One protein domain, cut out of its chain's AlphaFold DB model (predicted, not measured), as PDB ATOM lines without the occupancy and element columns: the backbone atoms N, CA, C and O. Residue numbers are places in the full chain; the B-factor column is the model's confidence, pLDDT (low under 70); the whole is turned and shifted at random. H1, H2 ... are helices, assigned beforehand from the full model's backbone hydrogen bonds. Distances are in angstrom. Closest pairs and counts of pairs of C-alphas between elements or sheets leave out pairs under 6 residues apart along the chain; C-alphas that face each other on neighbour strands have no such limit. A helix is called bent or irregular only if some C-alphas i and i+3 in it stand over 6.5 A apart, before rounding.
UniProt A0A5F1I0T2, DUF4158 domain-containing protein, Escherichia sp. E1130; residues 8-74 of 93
ATOM      1  N   ARG A   8     111.223  90.286 110.626       87.00
ATOM      2  CA  ARG A   8     111.168  91.665 110.087       87.00
ATOM      3  C   ARG A   8     109.809  92.367 110.221       87.00
ATOM      4  O   ARG A   8     109.737  93.585 110.157       87.00
ATOM      5  N   ASN A   9     108.719  91.615 110.385       90.25
ATOM      6  CA  ASN A   9     107.370  92.162 110.525       90.25
ATOM      7  C   ASN A   9     106.917  92.280 111.986       90.25
ATOM      8  O   ASN A   9     105.816  92.778 112.220       90.25
ATOM      9  N   HIS A  10     107.708  91.816 112.959       91.94
ATOM     10  CA  HIS A  10     107.294  91.791 114.362       91.94
ATOM     11  C   HIS A  10     107.209  93.197 114.949       91.94
ATOM     12  O   HIS A  10     106.146  93.576 115.442       91.94
ATOM     13  N   LEU A  11     108.270  93.995 114.811       92.94
ATOM     14  CA  LEU A  11     108.297  95.361 115.334       92.94
ATOM     15  C   LEU A  11     107.286  96.291 114.635       92.94
ATOM     16  O   LEU A  11     106.475  96.883 115.346       92.94
ATOM     17  N   PRO A  12     107.179  96.353 113.289       93.12
ATOM     18  CA  PRO A  12     106.141  97.159 112.637       93.12
ATOM     19  C   PRO A  12     104.707  96.753 113.012       93.12
ATOM     20  O   PRO A  12     103.800  97.587 113.024       93.12
ATOM     21  N   PHE A  13     104.466  95.469 113.299       94.44
ATOM     22  CA  PHE A  13     103.165  94.997 113.777       94.44
ATOM     23  C   PHE A  13     102.898  95.454 115.216       94.44
ATOM     24  O   PHE A  13     101.825  95.985 115.500       94.44
ATOM     25  N   ALA A  14     103.869  95.271 116.116       95.06
ATOM     26  CA  ALA A  14     103.758  95.675 117.515       95.06
ATOM     27  C   ALA A  14     103.563  97.191 117.656       95.06
ATOM     28  O   ALA A  14     102.692  97.630 118.406       95.06
ATOM     29  N   VAL A  15     104.298  97.981 116.869       95.31
ATOM     30  CA  VAL A  15     104.152  99.437 116.818       95.31
ATOM     31  C   VAL A  15     102.742  99.831 116.378       95.31
ATOM     32  O   VAL A  15     102.093 100.594 117.083       95.31
ATOM     33  N   GLN A  16     102.208  99.267 115.285       95.38
ATOM     34  CA  GLN A  16     100.825  99.548 114.860       95.38
ATOM     35  C   GLN A  16      99.797  99.184 115.934       95.38
ATOM     36  O   GLN A  16      98.847  99.935 116.145       95.38
ATOM     37  N   LEU A  17      99.981  98.050 116.615       96.62
ATOM     38  CA  LEU A  17      99.080  97.605 117.675       96.62
ATOM     39  C   LEU A  17      99.081  98.588 118.848       96.62
ATOM     40  O   LEU A  17      98.016  99.047 119.262       96.62
ATOM     41  N   LYS A  18     100.262  98.930 119.374       96.62
ATOM     42  CA  LYS A  18     100.387  99.845 120.515       96.62
ATOM     43  C   LYS A  18      99.942 101.259 120.163       96.62
ATOM     44  O   LYS A  18      99.249 101.888 120.957       96.62
ATOM     45  N   PHE A  19     100.277 101.727 118.965       96.56
ATOM     46  CA  PHE A  19      99.838 103.023 118.470       96.56
ATOM     47  C   PHE A  19      98.309 103.094 118.372       96.56
ATOM     48  O   PHE A  19      97.708 104.060 118.841       96.56
ATOM     49  N   TYR A  20      97.664 102.050 117.841       96.62
ATOM     50  CA  TYR A  20      96.208 101.993 117.749       96.62
ATOM     51  C   TYR A  20      95.540 101.949 119.127       96.62
ATOM     52  O   TYR A  20      94.590 102.690 119.361       96.62
ATOM     53  N   GLN A  21      96.052 101.139 120.061       96.31
ATOM     54  CA  GLN A  21      95.534 101.085 121.435       96.31
ATOM     55  C   GLN A  21      95.573 102.449 122.141       96.31
ATOM     56  O   GLN A  21      94.679 102.741 122.928       96.31
ATOM     57  N   ASN A  22      96.581 103.277 121.849       96.50
ATOM     58  CA  ASN A  22      96.751 104.582 122.490       96.50
ATOM     59  C   ASN A  22      96.007 105.726 121.780       96.50
ATOM     60  O   ASN A  22      95.654 106.704 122.427       96.50
ATOM     61  N   THR A  23      95.805 105.642 120.460       96.12
ATOM     62  CA  THR A  23      95.316 106.780 119.648       96.12
ATOM     63  C   THR A  23      93.994 106.526 118.924       96.12
ATOM     64  O   THR A  23      93.395 107.461 118.401       96.12
ATOM     65  N   GLY A  24      93.549 105.270 118.821       95.75
ATOM     66  CA  GLY A  24      92.373 104.877 118.038       95.75
ATOM     67  C   GLY A  24      92.557 104.931 116.513       95.75
ATOM     68  O   GLY A  24      91.612 104.658 115.770       95.75
ATOM     69  N   ARG A  25      93.760 105.251 116.019       95.38
ATOM     70  CA  ARG A  25      94.098 105.284 114.587       95.38
ATOM     71  C   ARG A  25      95.405 104.545 114.314       95.38
ATOM     72  O   ARG A  25      96.117 104.164 115.232       95.38
ATOM     73  N   PHE A  26      95.722 104.320 113.044       95.19
ATOM     74  CA  PHE A  26      97.002 103.731 112.647       95.19
ATOM     75  C   PHE A  26      98.002 104.821 112.232       95.19
ATOM     76  O   PHE A  26      97.564 105.869 111.744       95.19
ATOM     77  N   PRO A  27      99.314 104.590 112.411       93.62
ATOM     78  CA  PRO A  27     100.339 105.484 111.884       93.62
ATOM     79  C   PRO A  27     100.387 105.376 110.355       93.62
ATOM     80  O   PRO A  27     100.203 104.293 109.787       93.62
ATOM     81  N   SER A  28     100.629 106.504 109.695       91.62
ATOM     82  CA  SER A  28     100.822 106.602 108.242       91.62
ATOM     83  C   SER A  28     102.303 106.689 107.875       91.62
ATOM     84  O   SER A  28     102.674 106.335 106.759       91.62
ATOM     85  N   THR A  29     103.145 107.124 108.814       90.00
ATOM     86  CA  THR A  29     104.606 107.169 108.689       90.00
ATOM     87  C   THR A  29     105.290 106.858 110.023       90.00
ATOM     88  O   THR A  29     104.690 107.002 111.091       90.00
ATOM     89  N   ILE A  30     106.564 106.459 109.964       89.56
ATOM     90  CA  ILE A  30     107.411 106.211 111.137       89.56
ATOM     91  C   ILE A  30     107.594 107.472 111.998       89.56
ATOM     92  O   ILE A  30     107.642 107.367 113.217       89.56
ATOM     93  N   ASN A  31     107.579 108.663 111.391       90.81
ATOM     94  CA  ASN A  31     107.776 109.943 112.088       90.81
ATOM     95  C   ASN A  31     106.666 110.278 113.101       90.81
ATOM     96  O   ASN A  31     106.825 111.176 113.919       90.81
ATOM     97  N   GLU A  32     105.528 109.585 113.040       92.88
ATOM     98  CA  GLU A  32     104.444 109.749 114.013       92.88
ATOM     99  C   GLU A  32     104.689 108.981 115.315       92.88
ATOM    100  O   GLU A  32     103.969 109.181 116.294       92.88
ATOM    101  N   ILE A  33     105.658 108.068 115.323       91.31
ATOM    102  CA  ILE A  33     105.968 107.218 116.465       91.31
ATOM    103  C   ILE A  33     107.153 107.844 117.204       91.31
ATOM    104  O   ILE A  33     108.236 107.941 116.630       91.31
ATOM    105  N   PRO A  34     106.986 108.250 118.475       92.12
ATOM    106  CA  PRO A  34     108.103 108.770 119.247       92.12
ATOM    107  C   PRO A  34     109.196 107.706 119.418       92.12
ATOM    108  O   PRO A  34     108.906 106.514 119.563       92.12
ATOM    109  N   GLU A  35     110.452 108.148 119.441       91.94
ATOM    110  CA  GLU A  35     111.633 107.278 119.496       91.94
ATOM    111  C   GLU A  35     111.632 106.378 120.742       91.94
ATOM    112  O   GLU A  35     111.845 105.170 120.646       91.94
ATOM    113  N   THR A  36     111.287 106.921 121.912       94.00
ATOM    114  CA  THR A  36     111.296 106.169 123.174       94.00
ATOM    115  C   THR A  36     110.378 104.928 123.158       94.00
ATOM    116  O   THR A  36     110.873 103.829 123.411       94.00
ATOM    117  N   PRO A  37     109.068 105.020 122.827       92.06
ATOM    118  CA  PRO A  37     108.215 103.849 122.604       92.06
ATOM    119  C   PRO A  37     108.740 102.867 121.554       92.06
ATOM    120  O   PRO A  37     108.564 101.660 121.713       92.06
ATOM    121  N   LEU A  38     109.363 103.363 120.482       92.25
ATOM    122  CA  LEU A  38     109.901 102.515 119.423       92.25
ATOM    123  C   LEU A  38     111.063 101.653 119.932       92.25
ATOM    124  O   LEU A  38     111.022 100.433 119.777       92.25
ATOM    125  N   HIS A  39     112.045 102.266 120.597       93.38
ATOM    126  CA  HIS A  39     113.172 101.557 121.208       93.38
ATOM    127  C   HIS A  39     112.721 100.602 122.314       93.38
ATOM    128  O   HIS A  39     113.224  99.484 122.412       93.38
ATOM    129  N   TYR A  40     111.730 100.999 123.113       94.62
ATOM    130  CA  TYR A  40     111.158 100.120 124.127       94.62
ATOM    131  C   TYR A  40     110.584  98.833 123.512       94.62
ATOM    132  O   TYR A  40     110.881  97.737 123.983       94.62
ATOM    133  N   LEU A  41     109.806  98.947 122.430       94.19
ATOM    134  CA  LEU A  41     109.241  97.786 121.736       94.19
ATOM    135  C   LEU A  41     110.306  96.943 121.031       94.19
ATOM    136  O   LEU A  41     110.191  95.720 121.012       94.19
ATOM    137  N   ALA A  42     111.329  97.583 120.467       92.44
ATOM    138  CA  ALA A  42     112.460  96.910 119.839       92.44
ATOM    139  C   ALA A  42     113.206  96.023 120.850       92.44
ATOM    140  O   ALA A  42     113.374  94.828 120.613       92.44
ATOM    141  N   ASN A  43     113.507  96.571 122.032       94.06
ATOM    142  CA  ASN A  43     114.146  95.839 123.126       94.06
ATOM    143  C   ASN A  43     113.295  94.659 123.623       94.06
ATOM    144  O   ASN A  43     113.824  93.590 123.898       94.06
ATOM    145  N   GLN A  44     111.971  94.823 123.722       93.69
ATOM    146  CA  GLN A  44     111.073  93.733 124.131       93.69
ATOM    147  C   GLN A  44     111.005  92.581 123.123       93.69
ATOM    148  O   GLN A  44     110.666  91.458 123.497       93.69
ATOM    149  N   LEU A  45     111.255  92.871 121.848       90.62
ATOM    150  CA  LEU A  45     111.184  91.906 120.756       90.62
ATOM    151  C   LEU A  45     112.556  91.362 120.349       90.62
ATOM    152  O   LEU A  45     112.589  90.500 119.475       90.62
ATOM    153  N   ASP A  46     113.636  91.840 120.973       89.75
ATOM    154  CA  ASP A  46     115.023  91.499 120.638       89.75
ATOM    155  C   ASP A  46     115.342  91.748 119.149       89.75
ATOM    156  O   ASP A  46     115.811  90.878 118.415       89.75
ATOM    157  N   VAL A  47     114.992  92.944 118.661       86.06
ATOM    158  CA  VAL A  47     115.202  93.363 117.265       86.06
ATOM    159  C   VAL A  47     115.732  94.787 117.185       86.06
ATOM    160  O   VAL A  47     115.421  95.626 118.027       86.06
ATOM    161  N   GLU A  48     116.479  95.094 116.128       81.12
ATOM    162  CA  GLU A  48     116.975  96.449 115.890       81.12
ATOM    163  C   GLU A  48     115.925  97.349 115.207       81.12
ATOM    164  O   GLU A  48     115.135  96.919 114.361       81.12
ATOM    165  N   VAL A  49     115.952  98.640 115.544       76.12
ATOM    166  CA  VAL A  49     115.078  99.688 114.981       76.12
ATOM    167  C   VAL A  49     115.304 100.014 113.484       76.12
ATOM    168  O   VAL A  49     114.306 100.314 112.819       76.12
ATOM    169  N   PRO A  50     116.526  99.960 112.900       68.00
ATOM    170  CA  PRO A  50     116.787 100.419 111.528       68.00
ATOM    171  C   PRO A  50     115.908  99.772 110.447       68.00
ATOM    172  O   PRO A  50     115.662 100.383 109.412       68.00
ATOM    173  N   GLY A  51     115.345  98.588 110.704       68.94
ATOM    174  CA  GLY A  51     114.439  97.898 109.780       68.94
ATOM    175  C   GLY A  51     113.056  98.542 109.578       68.94
ATOM    176  O   GLY A  51     112.270  98.016 108.788       68.94
ATOM    177  N   LEU A  52     112.715  99.636 110.280       75.19
ATOM    178  CA  LEU A  52     111.408 100.303 110.141       75.19
ATOM    179  C   LEU A  52     111.357 101.398 109.080       75.19
ATOM    180  O   LEU A  52     110.256 101.724 108.637       75.19
ATOM    181  N   GLN A  53     112.496 101.963 108.679       75.31
ATOM    182  CA  GLN A  53     112.526 103.028 107.669       75.31
ATOM    183  C   GLN A  53     111.968 102.536 106.325       75.31
ATOM    184  O   GLN A  53     111.165 103.221 105.698       75.31
ATOM    185  N   ASP A  54     112.284 101.292 105.960       78.44
ATOM    186  CA  ASP A  54     111.819 100.657 104.721       78.44
ATOM    187  C   ASP A  54     110.406 100.055 104.833       78.44
ATOM    188  O   ASP A  54     109.895  99.437 103.892       78.44
ATOM    189  N   TYR A  55     109.759 100.165 105.998       84.31
ATOM    190  CA  TYR A  55     108.433  99.600 106.195       84.31
ATOM    191  C   TYR A  55     107.353 100.484 105.563       84.31
ATOM    192  O   TYR A  55     107.064 101.590 106.015       84.31
ATOM    193  N   GLU A  56     106.675  99.948 104.550       86.56
ATOM    194  CA  GLU A  56     105.569 100.633 103.884       86.56
ATOM    195  C   GLU A  56     104.279 100.569 104.734       86.56
ATOM    196  O   GLU A  56     103.466  99.642 104.623       86.56
ATOM    197  N   TRP A  57     104.074 101.572 105.595       88.50
ATOM    198  CA  TRP A  57     102.908 101.685 106.485       88.50
ATOM    199  C   TRP A  57     101.582 101.704 105.727       88.50
ATOM    200  O   TRP A  57     100.638 101.007 106.100       88.50
ATOM    201  N   SER A  58     101.494 102.465 104.640       85.38
ATOM    202  CA  SER A  58     100.313 102.538 103.769       85.38
ATOM    203  C   SER A  58     100.197 101.353 102.802       85.38
ATOM    204  O   SER A  58      99.119 101.132 102.247       85.38
ATOM    205  N   GLY A  59     101.255 100.551 102.669       90.31
ATOM    206  CA  GLY A  59     101.363  99.447 101.726       90.31
ATOM    207  C   GLY A  59     100.494  98.235 102.038       90.31
ATOM    208  O   GLY A  59      99.766  98.161 103.034       90.31
ATOM    209  N   ARG A  60     100.620  97.209 101.190       92.56
ATOM    210  CA  ARG A  60      99.850  95.953 101.299       92.56
ATOM    211  C   ARG A  60     100.073  95.241 102.637       92.56
ATOM    212  O   ARG A  60      99.114  94.781 103.260       92.56
ATOM    213  N   THR A  61     101.323  95.172 103.096       91.50
ATOM    214  CA  THR A  61     101.677  94.544 104.381       91.50
ATOM    215  C   THR A  61     101.082  95.321 105.554       91.50
ATOM    216  O   THR A  61     100.463  94.712 106.428       91.50
ATOM    217  N   GLY A  62     101.187  96.655 105.540       92.88
ATOM    218  CA  GLY A  62     100.544  97.523 106.527       92.88
ATOM    219  C   GLY A  62      99.027  97.352 106.553       92.88
ATOM    220  O   GLY A  62      98.448  97.114 107.610       92.88
ATOM    221  N   ALA A  63      98.368  97.352 105.393       93.38
ATOM    222  CA  ALA A  63      96.923  97.136 105.297       93.38
ATOM    223  C   ALA A  63      96.481  95.791 105.898       93.38
ATOM    224  O   ALA A  63      95.487  95.728 106.628       93.38
ATOM    225  N   ARG A  64      97.244  94.722 105.643       93.88
ATOM    226  CA  ARG A  64      97.002  93.410 106.252       93.88
ATOM    227  C   ARG A  64      97.173  93.451 107.772       93.88
ATOM    228  O   ARG A  64      96.311  92.935 108.479       93.88
ATOM    229  N   HIS A  65      98.241  94.074 108.272       94.88
ATOM    230  CA  HIS A  65      98.478  94.223 109.711       94.88
ATOM    231  C   HIS A  65      97.333  94.970 110.396       94.88
ATOM    232  O   HIS A  65      96.811  94.475 111.388       94.88
ATOM    233  N   ARG A  66      96.868  96.091 109.828       95.12
ATOM    234  CA  ARG A  66      95.715  96.839 110.353       95.12
ATOM    235  C   ARG A  66      94.477  95.963 110.499       95.12
ATOM    236  O   ARG A  66      93.852  95.959 111.553       95.12
ATOM    237  N   LYS A  67      94.136  95.187 109.465       94.50
ATOM    238  CA  LYS A  67      92.982  94.274 109.506       94.50
ATOM    239  C   LYS A  67      93.136  93.214 110.596       94.50
ATOM    240  O   LYS A  67      92.193  92.946 111.331       94.50
ATOM    241  N   GLU A  68      94.318  92.618 110.701       95.12
ATOM    242  CA  GLU A  68      94.625  91.620 111.724       95.12
ATOM    243  C   GLU A  68      94.559  92.194 113.147       95.12
ATOM    244  O   GLU A  68      93.989  91.557 114.028       95.12
ATOM    245  N   ILE A  69      95.071  93.410 113.354       95.88
ATOM    246  CA  ILE A  69      95.008  94.129 114.633       95.88
ATOM    247  C   ILE A  69      93.560  94.440 115.010       95.88
ATOM    248  O   ILE A  69      93.155  94.141 116.128       95.88
ATOM    249  N   LEU A  70      92.759  94.983 114.089       95.50
ATOM    250  CA  LEU A  70      91.343  95.263 114.352       95.50
ATOM    251  C   LEU A  70      90.578  93.986 114.713       95.50
ATOM    252  O   LEU A  70      89.835  93.975 115.690       95.50
ATOM    253  N   ASN A  71      90.820  92.890 113.987       94.38
ATOM    254  CA  ASN A  71      90.230  91.590 114.302       94.38
ATOM    255  C   ASN A  71      90.647  91.090 115.692       94.38
ATOM    256  O   ASN A  71      89.800  90.608 116.438       94.38
ATOM    257  N   PHE A  72      91.931  91.213 116.045       95.06
ATOM    258  CA  PHE A  72      92.447  90.829 117.361       95.06
ATOM    259  C   PHE A  72      91.823  91.652 118.494       95.06
ATOM    260  O   PHE A  72      91.502  91.101 119.541       95.06
ATOM    261  N   LEU A  73      91.605  92.948 118.271       95.12
ATOM    262  CA  LEU A  73      90.946  93.845 119.223       95.12
ATOM    263  C   LEU A  73      89.412  93.694 119.241       95.12
ATOM    264  O   LEU A  73      88.745  94.390 119.999       95.12
ATOM    265  N   GLY A  74      88.834  92.830 118.398       94.56
ATOM    266  CA  GLY A  74      87.382  92.677 118.271       94.56
ATOM    267  C   GLY A  74      86.679  93.877 117.624       94.56
ATOM    268  O   GLY A  74      85.453  93.969 117.661       94.56
TER     269      GLY A  74
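AT A GLANCE: This is residues 8 to 74 of the 93 residues of the protein "DUF4158 domain-containing protein" of Escherichia sp. E1130 (UniProt A0A5F1I0T2). The helix H1 runs through the middle, with H2 packed on one side of it and H4 on the other, each steeply tilted to H1 and apart from the other. The long link of residues 24 to 34 leads from the end of H1 back to the beginning of H2, and the short H3 comes between H2 and H4 along the chain. The printed part has 67 residues, with four named helices in the order H1, H2, H3, H4 and no named strand, an all helix domain. It is compact, with a radius of gyration of the C-alphas of 11.0 A, and rounded, spanning 28 by 22 by 20 A.

IN THESE COORDINATES: H1, residues 8 to 23, begins at C-alpha 8 (111.168, 91.665, 110.087) and is 23.9 A long; it is irregular, with C-alphas 8 and 11 7.0 A apart. H2, residues 35 to 45, is 15.4 A long. H3, residues 49 to 52, is neither bent nor irregular, but only just: C-alphas 49 and 52 are 6.1 A apart. H4, residues 60 to 72, is 18.4 A long and ends at C-alpha 72 (92.447, 90.829, 117.361).

HOW THE PARTS SIT: H1 is the hub, touching three helices. With residues 10 to 15 alone it touches H2, at a steep tilt of 52 degrees, opposite ways; the closest C-alphas, of Leu 11 and Ala 42, are 6.3 A apart. With residues 13 to 17 alone it touches residues 65 to 69 of H4, at a steep tilt of 54 degrees, the same way; the closest C-alphas are those of Leu 17 and Ile 69, 6.2 A. H3 only just touches H1, by residues 8 to 12 of H1 alone, and only just touches H2, with 3 pairs of C-alphas within 8 A each; the closest are Pro 12 and Leu 52, 6.6 A, and Ala 42 and Val 49, 6.2 A. H4 is apart from H2 and H3. Every O i to N i+4 pair is within hydrogen-bond range in H2 and H4, and 11 of 12 in H1; H3 is too short for such a pair.

THE WHOLE: The C-alphas farthest apart, of Pro 50 and Gly 74, are 31.1 A apart. The printed part has no cut; the link H1 to H2 is long, H2 to H3 tight, H3 to H4 short. The mean pLDDT of the printed part is 91.1, with residues 50 to 51 under 70.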